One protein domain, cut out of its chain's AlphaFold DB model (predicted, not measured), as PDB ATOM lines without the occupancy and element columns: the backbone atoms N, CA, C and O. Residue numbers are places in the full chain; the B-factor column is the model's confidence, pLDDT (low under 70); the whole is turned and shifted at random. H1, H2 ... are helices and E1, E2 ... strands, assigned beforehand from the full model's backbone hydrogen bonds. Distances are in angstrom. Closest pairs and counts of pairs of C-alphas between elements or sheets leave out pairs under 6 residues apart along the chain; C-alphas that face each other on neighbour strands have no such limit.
ATOM      1  N   LEU A  47       4.319 -21.829 -14.802       87.69
ATOM      2  CA  LEU A  47       2.880 -21.702 -14.565       87.69
ATOM      3  C   LEU A  47       2.327 -20.394 -15.141       87.69
ATOM      4  O   LEU A  47       1.254 -20.385 -15.742       87.69
ATOM      5  N   GLY A  48       3.073 -19.295 -15.013       86.75
ATOM      6  CA  GLY A  48       2.741 -18.001 -15.603       86.75
ATOM      7  C   GLY A  48       2.677 -18.051 -17.128       86.75
ATOM      8  O   GLY A  48       1.724 -17.533 -17.709       86.75
ATOM      9  N   LEU A  49       3.637 -18.726 -17.767       86.06
ATOM     10  CA  LEU A  49       3.639 -18.961 -19.216       86.06
ATOM     11  C   LEU A  49       2.458 -19.838 -19.650       86.06
ATOM     12  O   LEU A  49       1.734 -19.483 -20.576       86.06
ATOM     13  N   ALA A  50       2.196 -20.946 -18.954       87.06
ATOM     14  CA  ALA A  50       1.044 -21.796 -19.255       87.06
ATOM     15  C   ALA A  50      -0.281 -21.015 -19.128       87.06
ATOM     16  O   ALA A  50      -1.159 -21.115 -19.989       87.06
ATOM     17  N   LYS A  51      -0.404 -20.163 -18.101       88.31
ATOM     18  CA  LYS A  51      -1.557 -19.274 -17.919       88.31
ATOM     19  C   LYS A  51      -1.681 -18.242 -19.037       88.31
ATOM     20  O   LYS A  51      -2.785 -18.043 -19.541       88.31
ATOM     21  N   SER A  52      -0.586 -17.588 -19.437       86.19
ATOM     22  CA  SER A  52      -0.611 -16.577 -20.507       86.19
ATOM     23  C   SER A  52      -0.966 -17.186 -21.868       86.19
ATOM     24  O   SER A  52      -1.629 -16.542 -22.676       86.19
ATOM     25  N   GLN A  53      -0.621 -18.456 -22.080       85.69
ATOM     26  CA  GLN A  53      -1.009 -19.238 -23.254       85.69
ATOM     27  C   GLN A  53      -2.454 -19.766 -23.205       85.69
ATOM     28  O   GLN A  53      -2.878 -20.475 -24.118       85.69
ATOM     29  N   GLY A  54      -3.218 -19.460 -22.153       85.25
ATOM     30  CA  GLY A  54      -4.613 -19.881 -22.016       85.25
ATOM     31  C   GLY A  54      -4.781 -21.363 -21.679       85.25
ATOM     32  O   GLY A  54      -5.782 -21.972 -22.059       85.25
ATOM     33  N   TRP A  55      -3.800 -21.976 -21.014       87.62
ATOM     34  CA  TRP A  55      -3.940 -23.350 -20.540       87.62
ATOM     35  C   TRP A  55      -4.881 -23.404 -19.331       87.62
ATOM     36  O   TRP A  55      -5.180 -22.395 -18.686       87.62
ATOM     37  N   GLU A  56      -5.360 -24.606 -19.023       88.06
ATOM     38  CA  GLU A  56      -6.086 -24.850 -17.780       88.06
ATOM     39  C   GLU A  56      -5.114 -24.908 -16.587       88.06
ATOM     40  O   GLU A  56      -3.926 -25.184 -16.783       88.06
ATOM     41  N   PRO A  57      -5.579 -24.623 -15.362       87.81
ATOM     42  CA  PRO A  57      -4.751 -24.757 -14.171       87.81
ATOM     43  C   PRO A  57      -4.272 -26.211 -14.021       87.81
ATOM     44  O   PRO A  57      -5.092 -27.125 -14.140       87.81
ATOM     45  N   PRO A  58      -2.969 -26.456 -13.798       88.12
ATOM     46  CA  PRO A  58      -2.472 -27.801 -13.549       88.12
ATOM     47  C   PRO A  58      -2.902 -28.336 -12.186       88.12
ATOM     48  O   PRO A  58      -3.193 -27.587 -11.252       88.12
ATOM     49  N   GLU A  59      -2.842 -29.651 -12.056       87.50
ATOM     50  CA  GLU A  59      -2.854 -30.337 -10.772       87.50
ATOM     51  C   GLU A  59      -1.452 -30.267 -10.160       87.50
ATOM     52  O   GLU A  59      -0.474 -30.676 -10.787       87.50
ATOM     53  N   ILE A  60      -1.353 -29.709  -8.954       86.38
ATOM     54  CA  ILE A  60      -0.094 -29.581  -8.211       86.38
ATOM     55  C   ILE A  60       0.116 -30.827  -7.358       86.38
ATOM     56  O   ILE A  60      -0.855 -31.363  -6.822       86.38
ATOM     57  N   GLU A  61       1.371 -31.268  -7.217       82.50
ATOM     58  CA  GLU A  61       1.732 -32.474  -6.447       82.50
ATOM     59  C   GLU A  61       0.978 -33.723  -6.942       82.50
ATOM     60  O   GLU A  61       0.476 -34.548  -6.172       82.50
ATOM     61  N   PHE A  62       0.850 -33.841  -8.264       83.88
ATOM     62  CA  PHE A  62       0.089 -34.896  -8.909       83.88
ATOM     63  C   PHE A  62       0.799 -36.244  -8.774       83.88
ATOM     64  O   PHE A  62       1.880 -36.469  -9.326       83.88
ATOM     65  N   ALA A  63       0.148 -37.174  -8.081       81.94
ATOM     66  CA  ALA A  63       0.594 -38.554  -7.978       81.94
ATOM     67  C   ALA A  63       0.157 -39.340  -9.222       81.94
ATOM     68  O   ALA A  63      -0.986 -39.791  -9.333       81.94
ATOM     69  N   ALA A  64       1.073 -39.511 -10.173       80.69
ATOM     70  CA  ALA A  64       0.796 -40.307 -11.359       80.69
ATOM     71  C   ALA A  64       0.838 -41.819 -11.041       80.69
ATOM     72  O   ALA A  64       1.765 -42.294 -10.382       80.69
ATOM     73  N   PRO A  65      -0.118 -42.621 -11.543       77.88
ATOM     74  CA  PRO A  65      -0.095 -44.064 -11.341       77.88
ATOM     75  C   PRO A  65       1.133 -44.686 -12.022       77.88
ATOM     76  O   PRO A  65       1.322 -44.559 -13.231       77.88
ATOM     77  N   GLY A  66       1.962 -45.374 -11.234       76.81
ATOM     78  CA  GLY A  66       3.238 -45.945 -11.686       76.81
ATOM     79  C   GLY A  66       4.458 -45.062 -11.409       76.81
ATOM     80  O   GLY A  66       5.570 -45.461 -11.749       76.81
ATOM     81  N   LEU A  67       4.260 -43.907 -10.771       79.38
ATOM     82  CA  LEU A  67       5.316 -43.068 -10.224       79.38
ATOM     83  C   LEU A  67       5.276 -43.092  -8.697       79.38
ATOM     84  O   LEU A  67       4.211 -42.981  -8.096       79.38
ATOM     85  N   THR A  68       6.444 -43.276  -8.084       78.31
ATOM     86  CA  THR A  68       6.602 -43.181  -6.625       78.31
ATOM     87  C   THR A  68       6.669 -41.722  -6.177       78.31
ATOM     88  O   THR A  68       6.164 -41.389  -5.110       78.31
ATOM     89  N   GLU A  69       7.256 -40.868  -7.018       78.31
ATOM     90  CA  GLU A  69       7.402 -39.434  -6.778       78.31
ATOM     91  C   GLU A  69       6.198 -38.653  -7.309       78.31
ATOM     92  O   GLU A  69       5.537 -39.060  -8.273       78.31
ATOM     93  N   HIS A  70       5.918 -37.514  -6.684       81.25
ATOM     94  CA  HIS A  70       4.882 -36.598  -7.140       81.25
ATOM     95  C   HIS A  70       5.407 -35.684  -8.247       81.25
ATOM     96  O   HIS A  70       6.584 -35.336  -8.296       81.25
ATOM     97  N   LEU A  71       4.513 -35.301  -9.156       85.25
ATOM     98  CA  LEU A  71       4.799 -34.323 -10.197       85.25
ATOM     99  C   LEU A  71       4.344 -32.948  -9.726       85.25
ATOM    100  O   LEU A  71       3.195 -32.777  -9.322       85.25
ATOM    101  N   GLU A  72       5.212 -31.955  -9.840       87.25
ATOM    102  CA  GLU A  72       4.947 -30.650  -9.236       87.25
ATOM    103  C   GLU A  72       3.824 -29.885  -9.910       87.25
ATOM    104  O   GLU A  72       3.062 -29.188  -9.247       87.25
ATOM    105  N   ALA A  73       3.691 -30.038 -11.223       88.62
ATOM    106  CA  ALA A  73       2.542 -29.546 -11.959       88.62
ATOM    107  C   ALA A  73       2.210 -30.510 -13.094       88.62
ATOM    108  O   ALA A  73       3.064 -30.814 -13.922       88.62
ATOM    109  N   ALA A  74       0.969 -30.969 -13.172       89.94
ATOM    110  CA  ALA A  74       0.509 -31.887 -14.200       89.94
ATOM    111  C   ALA A  74      -0.733 -31.350 -14.913       89.94
ATOM    112  O   ALA A  74      -1.661 -30.835 -14.299       89.94
ATOM    113  N   TRP A  75      -0.779 -31.541 -16.227       90.25
ATOM    114  CA  TRP A  75      -1.949 -31.326 -17.070       90.25
ATOM    115  C   TRP A  75      -2.404 -32.670 -17.644       90.25
ATOM    116  O   TRP A  75      -2.013 -33.019 -18.769       90.25
ATOM    117  N   PRO A  76      -3.254 -33.434 -16.931       84.56
ATOM    118  CA  PRO A  76      -3.668 -34.762 -17.379       84.56
ATOM    119  C   PRO A  76      -4.362 -34.764 -18.738       84.56
ATOM    120  O   PRO A  76      -4.130 -35.651 -19.553       84.56
ATOM    121  N   ARG A  77      -5.138 -33.719 -19.052       84.25
ATOM    122  CA  ARG A  77      -5.824 -33.604 -20.351       84.25
ATOM    123  C   ARG A  77      -4.869 -33.450 -21.533       84.25
ATOM    124  O   ARG A  77      -5.244 -33.752 -22.663       84.25
ATOM    125  N   ARG A  78      -3.644 -32.982 -21.282       85.25
ATOM    126  CA  ARG A  78      -2.592 -32.808 -22.293       85.25
ATOM    127  C   ARG A  78      -1.503 -33.876 -22.206       85.25
ATOM    128  O   ARG A  78      -0.663 -33.933 -23.100       85.25
ATOM    129  N   ASN A  79      -1.517 -34.715 -21.165       88.56
ATOM    130  CA  ASN A  79      -0.422 -35.614 -20.792       88.56
ATOM    131  C   ASN A  79       0.923 -34.867 -20.713       88.56
ATOM    132  O   ASN A  79       1.938 -35.310 -21.252       88.56
ATOM    133  N   ILE A  80       0.924 -33.684 -20.098       87.88
ATOM    134  CA  ILE A  80       2.128 -32.874 -19.874       87.88
ATOM    135  C   ILE A  80       2.322 -32.750 -18.373       87.88
ATOM    136  O   ILE A  80       1.350 -32.548 -17.653       87.88
ATOM    137  N   ALA A  81       3.557 -32.841 -17.901       88.12
ATOM    138  CA  ALA A  81       3.881 -32.549 -16.515       88.12
ATOM    139  C   ALA A  81       5.227 -31.839 -16.396       88.12
ATOM    140  O   ALA A  81       6.083 -31.945 -17.275       88.12
ATOM    141  N   ILE A  82       5.403 -31.119 -15.298       86.94
ATOM    142  CA  ILE A  82       6.655 -30.515 -14.883       86.94
ATOM    143  C   ILE A  82       7.119 -31.246 -13.633       86.94
ATOM    144  O   ILE A  82       6.336 -31.495 -12.716       86.94
ATOM    145  N   THR A  83       8.395 -31.601 -13.628       85.81
ATOM    146  CA  THR A  83       9.050 -32.286 -12.521       85.81
ATOM    147  C   THR A  83      10.319 -31.538 -12.163       85.81
ATOM    148  O   THR A  83      11.066 -31.123 -13.048       85.81
ATOM    149  N   LEU A  84      10.536 -31.360 -10.864       79.06
ATOM    150  CA  LEU A  84      11.796 -30.877 -10.307       79.06
ATOM    151  C   LEU A  84      12.751 -32.026  -9.962       79.06
ATOM    152  O   LEU A  84      13.956 -31.805  -9.837       79.06
ATOM    153  N   GLU A  85      12.224 -33.249  -9.858       77.75
ATOM    154  CA  GLU A  85      13.016 -34.446  -9.600       77.75
ATOM    155  C   GLU A  85      14.017 -34.722 -10.722       77.75
ATOM    156  O   GLU A  85      13.681 -34.720 -11.914       77.75
ATOM    157  N   GLN A  86      15.256 -35.003 -10.316       72.94
ATOM    158  CA  GLN A  86      16.348 -35.392 -11.196       72.94
ATOM    159  C   GLN A  86      16.903 -36.758 -10.759       72.94
ATOM    160  O   GLN A  86      17.352 -36.896  -9.622       72.94
ATOM    161  N   PRO A  87      16.949 -37.762 -11.653       73.00
ATOM    162  CA  PRO A  87      16.563 -37.703 -13.064       73.00
ATOM    163  C   PRO A  87      15.043 -37.608 -13.257       73.00
ATOM    164  O   PRO A  87      14.281 -38.230 -12.522       73.00
ATOM    165  N   ALA A  88      14.617 -36.871 -14.289       70.31
ATOM    166  CA  ALA A  88      13.200 -36.712 -14.595       70.31
ATOM    167  C   ALA A  88      12.540 -38.090 -14.803       70.31
ATOM    168  O   ALA A  88      13.008 -38.872 -15.646       70.31
ATOM    169  N   PRO A  89      11.460 -38.410 -14.069       74.56
ATOM    170  CA  PRO A  89      10.785 -39.684 -14.225       74.56
ATOM    171  C   PRO A  89      10.256 -39.888 -15.645       74.56
ATOM    172  O   PRO A  89       9.875 -38.950 -16.340       74.56
ATOM    173  N   THR A  90      10.203 -41.139 -16.101       77.50
ATOM    174  CA  THR A  90       9.628 -41.462 -17.413       77.50
ATOM    175  C   THR A  90       8.226 -42.031 -17.234       77.50
ATOM    176  O   THR A  90       8.068 -43.156 -16.768       77.50
ATOM    177  N   LEU A  91       7.206 -41.281 -17.648       80.94
ATOM    178  CA  LEU A  91       5.818 -41.740 -17.656       80.94
ATOM    179  C   LEU A  91       5.358 -41.960 -19.101       80.94
ATOM    180  O   LEU A  91       5.438 -41.068 -19.947       80.94
ATOM    181  N   ARG A  92       4.904 -43.178 -19.418       81.19
ATOM    182  CA  ARG A  92       4.527 -43.544 -20.793       81.19
ATOM    183  C   ARG A  92       3.354 -42.698 -21.284       81.19
ATOM    184  O   ARG A  92       2.313 -42.653 -20.644       81.19
ATOM    185  N   GLY A  93       3.519 -42.084 -22.457       82.19
ATOM    186  CA  GLY A  93       2.504 -41.224 -23.071       82.19
ATOM    187  C   GLY A  93       2.469 -39.799 -22.516       82.19
ATOM    188  O   GLY A  93       1.710 -38.983 -23.031       82.19
ATOM    189  N   TRP A  94       3.310 -39.488 -21.526       88.12
ATOM    190  CA  TRP A  94       3.410 -38.164 -20.932       88.12
ATOM    191  C   TRP A  94       4.704 -37.468 -21.331       88.12
ATOM    192  O   TRP A  94       5.762 -38.086 -21.461       88.12
ATOM    193  N   LYS A  95       4.620 -36.152 -21.511       85.81
ATOM    194  CA  LYS A  95       5.773 -35.281 -21.724       85.81
ATOM    195  C   LYS A  95       6.137 -34.626 -20.401       85.81
ATOM    196  O   LYS A  95       5.428 -33.725 -19.955       85.81
ATOM    197  N   LEU A  96       7.224 -35.088 -19.793       83.88
ATOM    198  CA  LEU A  96       7.788 -34.449 -18.612       83.88
ATOM    199  C   LEU A  96       8.813 -33.399 -19.026       83.88
ATOM    200  O   LEU A  96       9.722 -33.681 -19.811       83.88
ATOM    201  N   PHE A  97       8.654 -32.198 -18.490       80.56
ATOM    202  CA  PHE A  97       9.585 -31.099 -18.664       80.56
ATOM    203  C   PHE A  97      10.253 -30.772 -17.332       80.56
ATOM    204  O   PHE A  97       9.607 -30.737 -16.289       80.56
ATOM    205  N   ASP A  98      11.553 -30.503 -17.388       78.81
ATOM    206  CA  ASP A  98      12.223 -29.744 -16.336       78.81
ATOM    207  C   ASP A  98      11.783 -28.274 -16.432       78.81
ATOM    208  O   ASP A  98      11.453 -27.807 -17.532       78.81
ATOM    209  N   ILE A  99      11.811 -27.532 -15.323       73.62
ATOM    210  CA  ILE A  99      11.473 -26.099 -15.310       73.62
ATOM    211  C   ILE A  99      12.279 -25.333 -16.361       73.62
ATOM    212  O   ILE A  99      11.709 -24.549 -17.122       73.62
ATOM    213  N   SER A 100      13.582 -25.603 -16.456       68.81
ATOM    214  CA  SER A 100      14.489 -24.901 -17.370       68.81
ATOM    215  C   SER A 100      14.083 -25.132 -18.824       68.81
ATOM    216  O   SER A 100      13.950 -24.190 -19.603       68.81
ATOM    217  N   LYS A 101      13.789 -26.391 -19.176       71.00
ATOM    218  CA  LYS A 101      13.321 -26.760 -20.519       71.00
ATOM    219  C   LYS A 101      11.941 -26.200 -20.833       71.00
ATOM    220  O   LYS A 101      11.686 -25.838 -21.977       71.00
ATOM    221  N   PHE A 102      11.033 -26.173 -19.860       70.94
ATOM    222  CA  PHE A 102       9.677 -25.686 -20.092       70.94
ATOM    223  C   PHE A 102       9.677 -24.196 -20.435       70.94
ATOM    224  O   PHE A 102       9.023 -23.791 -21.396       70.94
ATOM    225  N   VAL A 103      10.437 -23.409 -19.671       67.94
ATOM    226  CA  VAL A 103      10.574 -21.960 -19.851       67.94
ATOM    227  C   VAL A 103      11.264 -21.641 -21.180       67.94
ATOM    228  O   VAL A 103      10.756 -20.817 -21.928       67.94
ATOM    229  N   GLU A 104      12.346 -22.339 -21.532       69.25
ATOM    230  CA  GLU A 104      13.103 -22.094 -22.772       69.25
ATOM    231  C   GLU A 104      12.308 -22.386 -24.058       69.25
ATOM    232  O   GLU A 104      12.477 -21.698 -25.058       69.25
ATOM    233  N   ILE A 105      11.417 -23.384 -24.047       65.88
ATOM    234  CA  ILE A 105      10.606 -23.755 -25.223       65.88
ATOM    235  C   ILE A 105       9.434 -22.781 -25.455       65.88
ATOM    236  O   ILE A 105       8.912 -22.705 -26.568       65.88
ATOM    237  N   HIS A 106       8.987 -22.080 -24.410       58.50
ATOM    238  CA  HIS A 106       7.746 -21.294 -24.422       58.50
ATOM    239  C   HIS A 106       7.953 -19.784 -24.194       58.50
ATOM    240  O   HIS A 106       6.954 -19.071 -24.048       58.50
ATOM    241  N   LEU A 107       9.205 -19.314 -24.167       52.75
ATOM    242  CA  LEU A 107       9.602 -17.901 -24.254       52.75
ATOM    243  C   LEU A 107       9.786 -17.475 -25.713       52.75
ATOM    244  O   LEU A 107       9.402 -16.325 -26.021       52.75
TER     245      LEU A 107
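AT A GLANCE: This is residues 47 to 107 of the 107 residues of an uncharacterized protein of Limnohabitans sp. MMS-10A-192 (UniProt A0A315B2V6). A small twisted sheet of four short strands, E1 to E4, has two helices, H1 and H2, roughly side by side at one end of the longest axis, while the loop between E1 and E2, with Gly 66, lies at the other end. H2 only grazes the sheet, H1 is not on it, and a long loop, residues 83 to 94, joins E3 to E4. The printed part has 61 residues, in the order H1, E1, E2, E3, E4, H2; the sheet runs E1, E2, E3, E4 and is mixed, antiparallel but for the parallel pair E3 and E4. The class is mixed, helices and strands, though under half of the residues are in named elements. The whole is compact, with a radius of gyration of the C-alphas of 11.0 A and spans of 31 by 21 by 19 A.

IN THESE COORDINATES: H1 is residues 47 to 52, 8.6 A long, beginning at C-alpha 47 at (2.880, -21.702, -14.565). E1 is residues 59 to 62, 5.7 A, and E2 is residues 71 to 75, 10.1 A, from C-alpha 71 at (4.799, -34.323, -10.197). E3 is residues 80 to 82, 7.1 A, and E4 is residues 95 to 97, 6.4 A. H2 is residues 99 to 106, 11.0 A, ending at C-alpha 106 at (7.746, -21.294, -24.422).

HOW THE PARTS SIT: E1, E2 and E3 form a meander, each strand the antiparallel neighbour of the one before. E1 and E2 are a hairpin at 146 degrees, with N 59 and O 74 within hydrogen-bond range at 2.8 A. E2 and E3 are a hairpin at 156 degrees, with N 82 and O 73 at 2.7 A. E3 and E4 are parallel at 23 degrees, with N 81 and O 95 at 2.9 A. From edge to edge the strands' lines turn by 79 degrees. H2 only grazes the sheet with its residues 99 to 105; the closest C-alphas of E3 and H2 are those of Ile 82 and Ile 99, 6.5 A apart. H1 and H2 are close but not clearly touching, the closest C-alphas being those of Leu 49 and His 106 at 7.0 A, and they run the same way at a shallow tilt of 14 degrees. H1 and E2 are apart, but only just, at 8.3 A between their closest C-alphas. In H1 and H2 every O i to N i+4 pair is within hydrogen-bond range.

THE WHOLE: The two C-alphas farthest apart are those of Gly 66 and Leu 107, 31.4 A. The printed part has no cut and ends at Leu 107, the chain's last residue. The link from E3 to E4 is long, with 12 residues; the links from E2 to E3 and from E4 to H2 are tight. The mean pLDDT of the printed part is 80.9, with residue 100 and residues 103 to 107 under 70.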